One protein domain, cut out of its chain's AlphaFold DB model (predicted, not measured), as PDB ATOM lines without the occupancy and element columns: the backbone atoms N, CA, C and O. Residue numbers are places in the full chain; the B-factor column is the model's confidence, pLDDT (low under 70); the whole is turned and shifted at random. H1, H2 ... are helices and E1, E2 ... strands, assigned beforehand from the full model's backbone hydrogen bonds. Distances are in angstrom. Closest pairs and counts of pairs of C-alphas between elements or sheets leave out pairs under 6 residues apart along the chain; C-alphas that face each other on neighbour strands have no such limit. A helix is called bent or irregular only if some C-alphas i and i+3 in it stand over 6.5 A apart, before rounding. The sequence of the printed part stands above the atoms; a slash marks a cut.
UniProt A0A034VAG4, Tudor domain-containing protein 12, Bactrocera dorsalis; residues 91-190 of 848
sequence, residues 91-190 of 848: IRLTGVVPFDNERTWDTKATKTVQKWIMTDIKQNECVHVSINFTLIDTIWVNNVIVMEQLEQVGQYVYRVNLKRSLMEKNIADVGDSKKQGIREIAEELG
ATOM      1  N   ILE A  91      39.011  42.010  -9.518       85.06
ATOM      2  CA  ILE A  91      39.502  40.641  -9.751       85.06
ATOM      3  C   ILE A  91      39.489  40.328 -11.251       85.06
ATOM      4  O   ILE A  91      38.463  40.488 -11.913       85.06
ATOM      5  N   ARG A  92      40.611  39.829 -11.789       87.69
ATOM      6  CA  ARG A  92      40.745  39.435 -13.203       87.69
ATOM      7  C   ARG A  92      41.157  37.975 -13.361       87.69
ATOM      8  O   ARG A  92      42.189  37.554 -12.845       87.69
ATOM      9  N   LEU A  93      40.362  37.214 -14.111       86.81
ATOM     10  CA  LEU A  93      40.614  35.804 -14.417       86.81
ATOM     11  C   LEU A  93      41.666  35.667 -15.533       86.81
ATOM     12  O   LEU A  93      41.486  36.216 -16.617       86.81
ATOM     13  N   THR A  94      42.760  34.941 -15.286       86.00
ATOM     14  CA  THR A  94      43.867  34.785 -16.249       86.00
ATOM     15  C   THR A  94      43.656  33.628 -17.229       86.00
ATOM     16  O   THR A  94      42.994  32.632 -16.922       86.00
ATOM     17  N   GLY A  95      44.279  33.718 -18.410       80.00
ATOM     18  CA  GLY A  95      44.362  32.617 -19.383       80.00
ATOM     19  C   GLY A  95      43.049  32.264 -20.091       80.00
ATOM     20  O   GLY A  95      42.898  31.134 -20.551       80.00
ATOM     21  N   VAL A  96      42.102  33.203 -20.159       83.75
ATOM     22  CA  VAL A  96      40.823  33.067 -20.872       83.75
ATOM     23  C   VAL A  96      40.573  34.286 -21.759       83.75
ATOM     24  O   VAL A  96      40.948  35.400 -21.394       83.75
ATOM     25  N   VAL A  97      39.920  34.081 -22.903       84.50
ATOM     26  CA  VAL A  97      39.485  35.139 -23.835       84.50
ATOM     27  C   VAL A  97      38.015  34.937 -24.226       84.50
ATOM     28  O   VAL A  97      37.534  33.807 -24.105       84.50
ATOM     29  N   PRO A  98      37.282  35.973 -24.688       84.44
ATOM     30  CA  PRO A  98      35.938  35.808 -25.245       84.44
ATOM     31  C   PRO A  98      35.902  34.734 -26.336       84.44
ATOM     32  O   PRO A  98      36.782  34.687 -27.195       84.44
ATOM     33  N   PHE A  99      34.899  33.848 -26.306       80.19
ATOM     34  CA  PHE A  99      34.828  32.725 -27.249       80.19
ATOM     35  C   PHE A  99      34.704  33.178 -28.708       80.19
ATOM     36  O   PHE A  99      35.192  32.491 -29.594       80.19
ATOM     37  N   ASP A 100      34.090  34.324 -28.990       74.56
ATOM     38  CA  ASP A 100      34.032  34.916 -30.334       74.56
ATOM     39  C   ASP A 100      35.371  35.496 -30.830       74.56
ATOM     40  O   ASP A 100      35.508  35.737 -32.032       74.56
ATOM     41  N   ASN A 101      36.370  35.626 -29.948       67.75
ATOM     42  CA  ASN A 101      37.645  36.309 -30.173       67.75
ATOM     43  C   ASN A 101      37.488  37.827 -30.446       67.75
ATOM     44  O   ASN A 101      38.327  38.428 -31.123       67.75
ATOM     45  N   GLU A 102      36.429  38.455 -29.915       69.88
ATOM     46  CA  GLU A 102      36.305  39.917 -29.834       69.88
ATOM     47  C   GLU A 102      37.087  40.502 -28.636       69.88
ATOM     48  O   GLU A 102      37.566  39.797 -27.745       69.88
ATOM     49  N   ARG A 103      37.238  41.835 -28.608       64.06
ATOM     50  CA  ARG A 103      37.980  42.562 -27.557       64.06
ATOM     51  C   ARG A 103      37.231  42.626 -26.216       64.06
ATOM     52  O   ARG A 103      37.836  42.943 -25.192       64.06
ATOM     53  N   THR A 104      35.927  42.359 -26.210       71.81
ATOM     54  CA  THR A 104      35.024  42.562 -25.066       71.81
ATOM     55  C   THR A 104      34.062  41.394 -24.907       71.81
ATOM     56  O   THR A 104      33.568  40.875 -25.899       71.81
ATOM     57  N   TRP A 105      33.748  41.019 -23.665       79.12
ATOM     58  CA  TRP A 105      32.743  39.994 -23.373       79.12
ATOM     59  C   TRP A 105      31.342  40.460 -23.773       79.12
ATOM     60  O   TRP A 105      30.937  41.581 -23.457       79.12
ATOM     61  N   ASP A 106      30.572  39.576 -24.403       75.50
ATOM     62  CA  ASP A 106      29.205  39.887 -24.797       75.50
ATOM     63  C   ASP A 106      28.258  40.026 -23.578       75.50
ATOM     64  O   ASP A 106      28.490  39.513 -22.472       75.50
ATOM     65  N   THR A 107      27.146  40.744 -23.751       75.19
ATOM     66  CA  THR A 107      26.215  41.047 -22.650       75.19
ATOM     67  C   THR A 107      25.483  39.806 -22.116       75.19
ATOM     68  O   THR A 107      25.108  39.766 -20.942       75.19
ATOM     69  N   LYS A 108      25.270  38.778 -22.945       78.69
ATOM     70  CA  LYS A 108      24.668  37.496 -22.556       78.69
ATOM     71  C   LYS A 108      25.689  36.621 -21.824       78.69
ATOM     72  O   LYS A 108      25.294  36.017 -20.826       78.69
ATOM     73  N   ALA A 109      26.967  36.603 -22.214       80.94
ATOM     74  CA  ALA A 109      28.042  36.025 -21.399       80.94
ATOM     75  C   ALA A 109      28.084  36.666 -20.005       80.94
ATOM     76  O   ALA A 109      27.969  35.965 -18.999       80.94
ATOM     77  N   THR A 110      28.131  37.999 -19.950       82.44
ATOM     78  CA  THR A 110      28.191  38.773 -18.699       82.44
ATOM     79  C   THR A 110      27.008  38.454 -17.777       82.44
ATOM     80  O   THR A 110      27.211  38.043 -16.635       82.44
ATOM     81  N   LYS A 111      25.766  38.523 -18.282       80.81
ATOM     82  CA  LYS A 111      24.552  38.159 -17.521       80.81
ATOM     83  C   LYS A 111      24.523  36.683 -17.101       80.81
ATOM     84  O   LYS A 111      23.980  36.346 -16.050       80.81
ATOM     85  N   THR A 112      25.112  35.791 -17.897       82.75
ATOM     86  CA  THR A 112      25.190  34.357 -17.585       82.75
ATOM     87  C   THR A 112      26.175  34.084 -16.447       82.75
ATOM     88  O   THR A 112      25.836  33.339 -15.531       82.75
ATOM     89  N   VAL A 113      27.348  34.725 -16.455       83.12
ATOM     90  CA  VAL A 113      28.341  34.649 -15.368       83.12
ATOM     91  C   VAL A 113      27.814  35.311 -14.095       83.12
ATOM     92  O   VAL A 113      27.909  34.724 -13.019       83.12
ATOM     93  N   GLN A 114      27.172  36.478 -14.213       81.12
ATOM     94  CA  GLN A 114      26.497  37.150 -13.099       81.12
ATOM     95  C   GLN A 114      25.478  36.218 -12.421       81.12
ATOM     96  O   GLN A 114      25.439  36.143 -11.197       81.12
ATOM     97  N   LYS A 115      24.730  35.417 -13.193       79.94
ATOM     98  CA  LYS A 115      23.802  34.417 -12.645       79.94
ATOM     99  C   LYS A 115      24.481  33.235 -11.932       79.94
ATOM    100  O   LYS A 115      23.827  32.560 -11.144       79.94
ATOM    101  N   TRP A 116      25.760  32.955 -12.185       79.00
ATOM    102  CA  TRP A 116      26.501  31.891 -11.484       79.00
ATOM    103  C   TRP A 116      27.212  32.372 -10.213       79.00
ATOM    104  O   TRP A 116      27.652  31.531  -9.433       79.00
ATOM    105  N   ILE A 117      27.370  33.690 -10.036       73.88
ATOM    106  CA  ILE A 117      28.190  34.285  -8.965       73.88
ATOM    107  C   ILE A 117      27.387  35.226  -8.058       73.88
ATOM    108  O   ILE A 117      27.672  35.277  -6.873       73.88
ATOM    109  N   MET A 118      26.418  35.986  -8.580       63.56
ATOM    110  CA  MET A 118      25.816  37.135  -7.877       63.56
ATOM    111  C   MET A 118      24.310  37.038  -7.611       63.56
ATOM    112  O   MET A 118      23.807  37.813  -6.803       63.56
ATOM    113  N   THR A 119      23.561  36.154  -8.280       55.22
ATOM    114  CA  THR A 119      22.107  36.023  -8.044       55.22
ATOM    115  C   THR A 119      21.847  35.189  -6.789       55.22
ATOM    116  O   THR A 119      21.504  34.012  -6.878       55.22
ATOM    117  N   ASP A 120      22.062  35.838  -5.645       52.94
ATOM    118  CA  ASP A 120      21.995  35.321  -4.279       52.94
ATOM    119  C   ASP A 120      23.047  34.241  -3.968       52.94
ATOM    120  O   ASP A 120      22.745  33.047  -3.891       52.94
ATOM    121  N   ILE A 121      24.287  34.688  -3.696       58.12
ATOM    122  CA  ILE A 121      25.186  33.942  -2.800       58.12
ATOM    123  C   ILE A 121      24.443  33.831  -1.468       58.12
ATOM    124  O   ILE A 121      24.218  34.837  -0.790       58.12
ATOM    125  N   LYS A 122      24.010  32.624  -1.108       61.44
ATOM    126  CA  LYS A 122      23.292  32.393   0.150       61.44
ATOM    127  C   LYS A 122      24.216  32.664   1.333       61.44
ATOM    128  O   LYS A 122      25.433  32.597   1.217       61.44
ATOM    129  N   GLN A 123      23.628  32.858   2.509       61.22
ATOM    130  CA  GLN A 123      24.359  33.069   3.767       61.22
ATOM    131  C   GLN A 123      25.353  31.930   4.105       61.22
ATOM    132  O   GLN A 123      26.299  32.136   4.861       61.22
ATOM    133  N   ASN A 124      25.150  30.755   3.499       68.50
ATOM    134  CA  ASN A 124      25.965  29.547   3.608       68.50
ATOM    135  C   ASN A 124      26.965  29.366   2.444       68.50
ATOM    136  O   ASN A 124      27.734  28.413   2.456       68.50
ATOM    137  N   GLU A 125      26.941  30.198   1.402       73.00
ATOM    138  CA  GLU A 125      27.798  30.058   0.217       73.00
ATOM    139  C   GLU A 125      29.006  31.005   0.300       73.00
ATOM    140  O   GLU A 125      28.907  32.135   0.774       73.00
ATOM    141  N   CYS A 126      30.175  30.544  -0.146       74.19
ATOM    142  CA  CYS A 126      31.418  31.311  -0.126       74.19
ATOM    143  C   CYS A 126      32.169  31.207  -1.460       74.19
ATOM    144  O   CYS A 126      32.004  30.254  -2.228       74.19
ATOM    145  N   VAL A 127      33.011  32.205  -1.737       79.25
ATOM    146  CA  VAL A 127      33.822  32.271  -2.957       79.25
ATOM    147  C   VAL A 127      35.292  32.102  -2.593       79.25
ATOM    148  O   VAL A 127      35.860  32.914  -1.867       79.25
ATOM    149  N   HIS A 128      35.910  31.050  -3.117       80.88
ATOM    150  CA  HIS A 128      37.345  30.811  -3.034       80.88
ATOM    151  C   HIS A 128      38.023  31.255  -4.337       80.88
ATOM    152  O   HIS A 128      37.542  30.957  -5.433       80.88
ATOM    153  N   VAL A 129      39.154  31.952  -4.226       82.50
ATOM    154  CA  VAL A 129      39.932  32.446  -5.369       82.50
ATOM    155  C   VAL A 129      41.384  31.993  -5.280       82.50
ATOM    156  O   VAL A 129      42.020  32.107  -4.237       82.50
ATOM    157  N   SER A 130      41.911  31.496  -6.397       81.12
ATOM    158  CA  SER A 130      43.324  31.129  -6.538       81.12
ATOM    159  C   SER A 130      44.070  32.321  -7.132       81.12
ATOM    160  O   SER A 130      43.929  32.604  -8.322       81.12
ATOM    161  N   ILE A 131      44.797  33.062  -6.294       86.38
ATOM    162  CA  ILE A 131      45.569  34.253  -6.684       86.38
ATOM    163  C   ILE A 131      46.876  33.815  -7.361       86.38
ATOM    164  O   ILE A 131      47.555  32.930  -6.854       86.38
ATOM    165  N   ASN A 132      47.228  34.444  -8.487       84.44
ATOM    166  CA  ASN A 132      48.540  34.291  -9.130       84.44
ATOM    167  C   ASN A 132      49.504  35.401  -8.700       84.44
ATOM    168  O   ASN A 132      50.650  35.131  -8.368       84.44
ATOM    169  N   PHE A 133      49.040  36.652  -8.779       86.88
ATOM    170  CA  PHE A 133      49.782  37.863  -8.429       86.88
ATOM    171  C   PHE A 133      48.804  39.037  -8.249       86.88
ATOM    172  O   PHE A 133      47.622  38.949  -8.606       86.88
ATOM    173  N   THR A 134      49.294  40.151  -7.715       86.00
ATOM    174  CA  THR A 134      48.571  41.427  -7.620       86.00
ATOM    175  C   THR A 134      49.305  42.504  -8.414       86.00
ATOM    176  O   THR A 134      50.523  42.454  -8.560       86.00
ATOM    177  N   LEU A 135      48.563  43.467  -8.963       82.12
ATOM    178  CA  LEU A 135      49.125  44.610  -9.682       82.12
ATOM    179  C   LEU A 135      48.226  45.835  -9.469       82.12
ATOM    180  O   LEU A 135      47.056  45.825  -9.858       82.12
ATOM    181  N   ILE A 136      48.776  46.886  -8.855       80.50
ATOM    182  CA  ILE A 136      48.067  48.124  -8.479       80.50
ATOM    183  C   ILE A 136      46.830  47.818  -7.602       80.50
ATOM    184  O   ILE A 136      46.998  47.413  -6.456       80.50
ATOM    185  N   ASP A 137      45.599  47.984  -8.108       77.06
ATOM    186  CA  ASP A 137      44.342  47.714  -7.381       77.06
ATOM    187  C   ASP A 137      43.745  46.326  -7.685       77.06
ATOM    188  O   ASP A 137      42.681  45.977  -7.170       77.06
ATOM    189  N   THR A 138      44.392  45.560  -8.571       85.31
ATOM    190  CA  THR A 138      43.808  44.401  -9.249       85.31
ATOM    191  C   THR A 138      44.467  43.094  -8.813       85.31
ATOM    192  O   THR A 138      45.682  42.912  -8.925       85.31
ATOM    193  N   ILE A 139      43.644  42.138  -8.381       89.00
ATOM    194  CA  ILE A 139      44.054  40.767  -8.064       89.00
ATOM    195  C   ILE A 139      43.872  39.891  -9.309       89.00
ATOM    196  O   ILE A 139      42.756  39.722  -9.810       89.00
ATOM    197  N   TRP A 140      44.957  39.299  -9.804       87.94
ATOM    198  CA  TRP A 140      44.922  38.401 -10.957       87.94
ATOM    199  C   TRP A 140      44.829  36.950 -10.483       87.94
ATOM    200  O   TRP A 140      45.733  36.437  -9.824       87.94
ATOM    201  N   VAL A 141      43.734  36.271 -10.827       87.88
ATOM    202  CA  VAL A 141      43.386  34.937 -10.315       87.88
ATOM    203  C   VAL A 141      43.408  33.883 -11.418       87.88
ATOM    204  O   VAL A 141      42.977  34.138 -12.540       87.88
ATOM    205  N   ASN A 142      43.877  32.671 -11.115       83.50
ATOM    206  CA  ASN A 142      43.784  31.536 -12.035       83.50
ATOM    207  C   ASN A 142      42.345  31.018 -12.112       83.50
ATOM    208  O   ASN A 142      41.907  30.555 -13.163       83.50
ATOM    209  N   ASN A 143      41.605  31.074 -11.000       81.75
ATOM    210  CA  ASN A 143      40.238  30.575 -10.940       81.75
ATOM    211  C   ASN A 143      39.415  31.217  -9.818       81.75
ATOM    212  O   ASN A 143      39.959  31.683  -8.816       81.75
ATOM    213  N   VAL A 144      38.093  31.164  -9.990       85.00
ATOM    214  CA  VAL A 144      37.073  31.565  -9.014       85.00
ATOM    215  C   VAL A 144      36.153  30.365  -8.802       85.00
ATOM    216  O   VAL A 144      35.642  29.793  -9.770       85.00
ATOM    217  N   ILE A 145      35.967  29.953  -7.550       82.56
ATOM    218  CA  ILE A 145      35.220  28.751  -7.175       82.56
ATOM    219  C   ILE A 145      34.143  29.125  -6.159       82.56
ATOM    220  O   ILE A 145      34.454  29.641  -5.091       82.56
ATOM    221  N   VAL A 146      32.882  28.832  -6.475       79.62
ATOM    222  CA  VAL A 146      31.757  28.965  -5.536       79.62
ATOM    223  C   VAL A 146      31.577  27.642  -4.798       79.62
ATOM    224  O   VAL A 146      31.530  26.575  -5.426       79.62
ATOM    225  N   MET A 147      31.472  27.708  -3.473       78.69
ATOM    226  CA  MET A 147      31.281  26.570  -2.575       78.69
ATOM    227  C   MET A 147      30.132  26.842  -1.596       78.69
ATOM    228  O   MET A 147      29.812  27.991  -1.319       78.69
ATOM    229  N   GLU A 148      29.532  25.792  -1.046       80.56
ATOM    230  CA  GLU A 148      28.469  25.866  -0.037       80.56
ATOM    231  C   GLU A 148      28.929  25.196   1.261       80.56
ATOM    232  O   GLU A 148      29.310  24.025   1.258       80.56
ATOM    233  N   GLN A 149      28.905  25.934   2.368       78.56
ATOM    234  CA  GLN A 149      29.219  25.446   3.703       78.56
ATOM    235  C   GLN A 149      28.012  24.714   4.300       78.56
ATOM    236  O   GLN A 149      26.977  25.303   4.619       78.56
ATOM    237  N   LEU A 150      28.173  23.413   4.523       78.81
ATOM    238  CA  LEU A 150      27.219  22.601   5.266       78.81
ATOM    239  C   LEU A 150      27.422  22.850   6.766       78.81
ATOM    240  O   LEU A 150      28.184  22.136   7.416       78.81
ATOM    241  N   GLU A 151      26.742  23.855   7.322       69.56
ATOM    242  CA  GLU A 151      26.848  24.273   8.737       69.56
ATOM    243  C   GLU A 151      26.735  23.111   9.738       69.56
ATOM    244  O   GLU A 151      27.402  23.098  10.765       69.56
ATOM    245  N   GLN A 152      25.928  22.098   9.408       72.06
ATOM    246  CA  GLN A 152      25.689  20.901  10.224       72.06
ATOM    247  C   GLN A 152      26.889  19.931  10.289       72.06
ATOM    248  O   GLN A 152      26.857  18.982  11.069       72.06
ATOM    249  N   VAL A 153      27.907  20.121   9.440       75.06
ATOM    250  CA  VAL A 153      29.053  19.202   9.252       75.06
ATOM    251  C   VAL A 153      30.396  19.951   9.142       75.06
ATOM    252  O   VAL A 153      31.453  19.326   9.134       75.06
ATOM    253  N   GLY A 154      30.392  21.284   9.015       63.53
ATOM    254  CA  GLY A 154      31.599  22.111   8.855       63.53
ATOM    255  C   GLY A 154      32.311  21.976   7.499       63.53
ATOM    256  O   GLY A 154      33.381  22.548   7.312       63.53
ATOM    257  N   GLN A 155      31.741  21.230   6.547       69.62
ATOM    258  CA  GLN A 155      32.362  20.915   5.253       69.62
ATOM    259  C   GLN A 155      31.883  21.840   4.130       69.62
ATOM    260  O   GLN A 155      30.738  22.288   4.133       69.62
ATOM    261  N   TYR A 156      32.742  22.066   3.133       69.75
ATOM    262  CA  TYR A 156      32.428  22.851   1.937       69.75
ATOM    263  C   TYR A 156      32.156  21.942   0.734       69.75
ATOM    264  O   TYR A 156      32.973  21.087   0.389       69.75
ATOM    265  N   VAL A 157      31.021  22.152   0.068       68.19
ATOM    266  CA  VAL A 157      30.617  21.453  -1.157       68.19
ATOM    267  C   VAL A 157      30.847  22.356  -2.361       68.19
ATOM    268  O   VAL A 157      30.328  23.464  -2.434       68.19
ATOM    269  N   TYR A 158      31.592  21.862  -3.344       68.12
ATOM    270  CA  TYR A 158      31.795  22.537  -4.622       68.12
ATOM    271  C   TYR A 158      30.466  22.784  -5.371       68.12
ATOM    272  O   TYR A 158      29.673  21.855  -5.554       68.12
ATOM    273  N   ARG A 159      30.242  24.020  -5.847       71.31
ATOM    274  CA  ARG A 159      29.073  24.404  -6.660       71.31
ATOM    275  C   ARG A 159      29.437  24.835  -8.084       71.31
ATOM    276  O   ARG A 159      28.860  24.301  -9.028       71.31
ATOM    277  N   VAL A 160      30.383  25.764  -8.260       75.06
ATOM    278  CA  VAL A 160      30.769  26.300  -9.586       75.06
ATOM    279  C   VAL A 160      32.279  26.526  -9.668       75.06
ATOM    280  O   VAL A 160      32.871  27.062  -8.740       75.06
ATOM    281  N   ASN A 161      32.901  26.167 -10.793       82.75
ATOM    282  CA  ASN A 161      34.273  26.527 -11.158       82.75
ATOM    283  C   ASN A 161      34.186  27.460 -12.366       82.75
ATOM    284  O   ASN A 161      33.847  27.003 -13.460       82.75
ATOM    285  N   LEU A 162      34.445  28.754 -12.175       83.88
ATOM    286  CA  LEU A 162      34.172  29.758 -13.201       83.88
ATOM    287  C   LEU A 162      34.929  29.462 -14.498       83.88
ATOM    288  O   LEU A 162      34.314  29.397 -15.561       83.88
ATOM    289  N   LYS A 163      36.242  29.214 -14.412       84.06
ATOM    290  CA  LYS A 163      37.084  28.970 -15.590       84.06
ATOM    291  C   LYS A 163      36.629  27.734 -16.367       84.06
ATOM    292  O   LYS A 163      36.488  27.809 -17.582       84.06
ATOM    293  N   ARG A 164      36.310  26.628 -15.684       82.56
ATOM    294  CA  ARG A 164      35.794  25.411 -16.333       82.56
ATOM    295  C   ARG A 164      34.434  25.650 -16.992       82.56
ATOM    296  O   ARG A 164      34.275  25.340 -18.168       82.56
ATOM    297  N   SER A 165      33.477  26.238 -16.272       85.00
ATOM    298  CA  SER A 165      32.117  26.441 -16.788       85.00
ATOM    299  C   SER A 165      32.011  27.506 -17.884       85.00
ATOM    300  O   SER A 165      31.048  27.473 -18.651       85.00
ATOM    301  N   LEU A 166      32.993  28.407 -18.003       86.56
ATOM    302  CA  LEU A 166      33.160  29.273 -19.172       86.56
ATOM    303  C   LEU A 166      33.549  28.473 -20.428       86.56
ATOM    304  O   LEU A 166      32.942  28.687 -21.479       86.56
ATOM    305  N   MET A 167      34.490  27.524 -20.316       84.56
ATOM    306  CA  MET A 167      34.902  26.675 -21.447       84.56
ATOM    307  C   MET A 167      33.795  25.686 -21.842       84.56
ATOM    308  O   MET A 167      33.420  25.606 -23.007       84.56
ATOM    309  N   GLU A 168      33.214  24.972 -20.867       84.06
ATOM    310  CA  GLU A 168      32.166  23.949 -21.077       84.06
ATOM    311  C   GLU A 168      30.945  24.468 -21.853       84.06
ATOM    312  O   GLU A 168      30.226  23.692 -22.481       84.06
ATOM    313  N   LYS A 169      30.686  25.778 -21.787       81.62
ATOM    314  CA  LYS A 169      29.530  26.435 -22.407       81.62
ATOM    315  C   LYS A 169      29.899  27.316 -23.601       81.62
ATOM    316  O   LYS A 169      29.025  28.028 -24.088       81.62
ATOM    317  N   ASN A 170      31.145  27.249 -24.083       84.62
ATOM    318  CA  ASN A 170      31.655  28.067 -25.188       84.62
ATOM    319  C   ASN A 170      31.420  29.574 -24.961       84.62
ATOM    320  O   ASN A 170      30.954  30.285 -25.849       84.62
ATOM    321  N   ILE A 171      31.689  30.044 -23.737       83.50
ATOM    322  CA  ILE A 171      31.655  31.471 -23.375       83.50
ATOM    323  C   ILE A 171      33.067  32.061 -23.422       83.50
ATOM    324  O   ILE A 171      33.245  33.195 -23.862       83.50
ATOM    325  N   ALA A 172      34.070  31.275 -23.025       84.75
ATOM    326  CA  ALA A 172      35.478  31.608 -23.191       84.75
ATOM    327  C   ALA A 172      36.225  30.539 -24.000       84.75
ATOM    328  O   ALA A 172      35.790  29.389 -24.079       84.75
ATOM    329  N   ASP A 173      37.365  30.938 -24.556       83.50
ATOM    330  CA  ASP A 173      38.375  30.074 -25.175       83.50
ATOM    331  C   ASP A 173      39.708  30.196 -24.400       83.50
ATOM    332  O   ASP A 173      39.875  31.098 -23.565       83.50
ATOM    333  N   VAL A 174      40.657  29.283 -24.627       81.38
ATOM    334  CA  VAL A 174      41.968  29.310 -23.940       81.38
ATOM    335  C   VAL A 174      42.816  30.467 -24.480       81.38
ATOM    336  O   VAL A 174      42.955  30.626 -25.689       81.38
ATOM    337  N   GLY A 175      43.415  31.265 -23.590       70.69
ATOM    338  CA  GLY A 175      44.349  32.322 -23.995       70.69
ATOM    339  C   GLY A 175      45.604  31.763 -24.684       70.69
ATOM    340  O   GLY A 175      46.176  30.779 -24.221       70.69
ATOM    341  N   ASP A 176      46.035  32.396 -25.779       68.00
ATOM    342  CA  ASP A 176      47.190  31.967 -26.581       68.00
ATOM    343  C   ASP A 176      48.503  32.017 -25.777       68.00
ATOM    344  O   ASP A 176      49.052  33.090 -25.526       68.00
ATOM    345  N   SER A 177      49.029  30.844 -25.419       57.22
ATOM    346  CA  SER A 177      50.247  30.678 -24.613       57.22
ATOM    347  C   SER A 177      51.553  30.994 -25.358       57.22
ATOM    348  O   SER A 177      52.626  30.633 -24.882       57.22
ATOM    349  N   LYS A 178      51.480  31.583 -26.558       55.03
ATOM    350  CA  LYS A 178      52.637  32.077 -27.325       55.03
ATOM    351  C   LYS A 178      52.843  33.585 -27.194       55.03
ATOM    352  O   LYS A 178      53.810  34.107 -27.742       55.03
ATOM    353  N   LYS A 179      51.916  34.290 -26.541       60.75
ATOM    354  CA  LYS A 179      51.984  35.737 -26.323       60.75
ATOM    355  C   LYS A 179      52.462  36.015 -24.909       60.75
ATOM    356  O   LYS A 179      51.999  35.361 -23.979       60.75
ATOM    357  N   GLN A 180      53.340  37.005 -24.779       64.25
ATOM    358  CA  GLN A 180      53.881  37.433 -23.495       64.25
ATOM    359  C   GLN A 180      52.743  37.800 -22.531       64.25
ATOM    360  O   GLN A 180      51.838  38.573 -22.866       64.25
ATOM    361  N   GLY A 181      52.755  37.198 -21.349       72.56
ATOM    362  CA  GLY A 181      51.734  37.390 -20.333       72.56
ATOM    363  C   GLY A 181      51.856  38.745 -19.640       72.56
ATOM    364  O   GLY A 181      52.947  39.244 -19.392       72.56
ATOM    365  N   ILE A 182      50.727  39.306 -19.195       79.50
ATOM    366  CA  ILE A 182      50.713  40.505 -18.330       79.50
ATOM    367  C   ILE A 182      51.516  40.316 -17.026       79.50
ATOM    368  O   ILE A 182      51.975  41.292 -16.443       79.50
ATOM    369  N   ARG A 183      51.712  39.064 -16.585       82.06
ATOM    370  CA  ARG A 183      52.624  38.717 -15.487       82.06
ATOM    371  C   ARG A 183      54.088  38.911 -15.894       82.06
ATOM    372  O   ARG A 183      54.794  39.624 -15.203       82.06
ATOM    373  N   GLU A 184      54.501  38.326 -17.015       82.62
ATOM    374  CA  GLU A 184      55.873  38.403 -17.541       82.62
ATOM    375  C   GLU A 184      56.277  39.861 -17.811       82.62
ATOM    376  O   GLU A 184      57.338  40.294 -17.380       82.62
ATOM    377  N   ILE A 185      55.375  40.659 -18.396       83.31
ATOM    378  CA  ILE A 185      55.566  42.108 -18.590       83.31
ATOM    379  C   ILE A 185      55.744  42.837 -17.243       83.31
ATOM    380  O   ILE A 185      56.568  43.740 -17.128       83.31
ATOM    381  N   ALA A 186      54.987  42.462 -16.207       82.69
ATOM    382  CA  ALA A 186      55.119  43.059 -14.876       82.69
ATOM    383  C   ALA A 186      56.383  42.591 -14.124       82.69
ATOM    384  O   ALA A 186      56.891  43.333 -13.286       82.69
ATOM    385  N   GLU A 187      56.897  41.396 -14.420       84.19
ATOM    386  CA  GLU A 187      58.166  40.876 -13.895       84.19
ATOM    387  C   GLU A 187      59.363  41.557 -14.582       84.19
ATOM    388  O   GLU A 187      60.249  42.056 -13.893       84.19
ATOM    389  N   GLU A 188      59.350  41.692 -15.913       83.88
ATOM    390  CA  GLU A 188      60.380  42.410 -16.688       83.88
ATOM    391  C   GLU A 188      60.477  43.899 -16.327       83.88
ATOM    392  O   GLU A 188      61.576  44.446 -16.252       83.88
ATOM    393  N   LEU A 189      59.343  44.554 -16.060       83.88
ATOM    394  CA  LEU A 189      59.294  45.957 -15.633       83.88
ATOM    395  C   LEU A 189      59.518  46.151 -14.118       83.88
ATOM    396  O   LEU A 189      59.410  47.277 -13.633       83.88
ATOM    397  N   GLY A 190      59.788  45.087 -13.350       81.94
ATOM    398  CA  GLY A 190      60.016  45.169 -11.899       81.94
ATOM    399  C   GLY A 190      58.804  45.647 -11.085       81.94
ATOM    400  O   GLY A 190      58.961  46.156  -9.978       81.94
TER     401      GLY A 190
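This is residues 91 to 190 of the 848 residues of the protein "Tudor domain-containing protein 12" of Bactrocera dorsalis (UniProt A0A034VAG4). A long, strongly twisted ribbon of E3, E4 and E5, bent in E3 and E4 and joined by short E1 beside E4, makes one long side; H2 sits between it and a small two-strand pair, E2 and E6. H1 grazes the ribbon with its residues 116 to 117, and H3 grazes it with its residues 182 to 186. The printed part has 100 residues, in order E1 E2 H1 E3 E4 E5 H2 E6 H3, mixed helices and strands; the larger sheet is branched and mixed, the smaller antiparallel. It is only just loose, close to compact, with radius of gyration of the C-alphas 15.5 A and spans of 48 by 32 by 21 A.

Start at E4, residues 138 to 150. E3, residues 125 to 135, forms a hairpin with it, N 128 and O 145 being 2.8 A apart. On the other side of E4 lie E5, residues 155 to 161, in a hairpin with N 148 and O 157 at 2.8 A, and parallel E1, residues 91 to 93, with N 92 and O 139 at 2.9 A. E3, E4 and E5 are a meander, each strand the antiparallel neighbour of the one before. H2, residues 162 to 168, only grazes this sheet; its closest C-alphas to E4 are Leu 162 and Val 144, 5.4 A. E2, residues 96 to 98, is antiparallel to E6, residues 172 to 174, with N 173 and O 97 at 2.9 A. H1, residues 107 to 117, is close to H2 but not clearly touching, at a steep tilt of 55 degrees. H3, residues 182 to 188, and H1 are apart. In H1, H2 and H3 every O i to N i+4 pair is within hydrogen-bond range.

Find C-alpha 138 at (43.808, 44.401, -9.249); E4 runs 31.0 A from there, bending by 80 degrees at residue 142. E3 spans 27.7 A, E5 17.4 A and H1 15.4 A. H3 ends at C-alpha 188, (60.380, 42.410, -16.688).

The C-alphas farthest apart, of Gln 152 and Leu 189, stand 49.3 A apart. The printed part has no cut and no long link. Mean pLDDT of the printed part is 77.6; look for values under 70 at residues 101 to 103, 118 to 124, 151, 154 to 158 and 176 to 180.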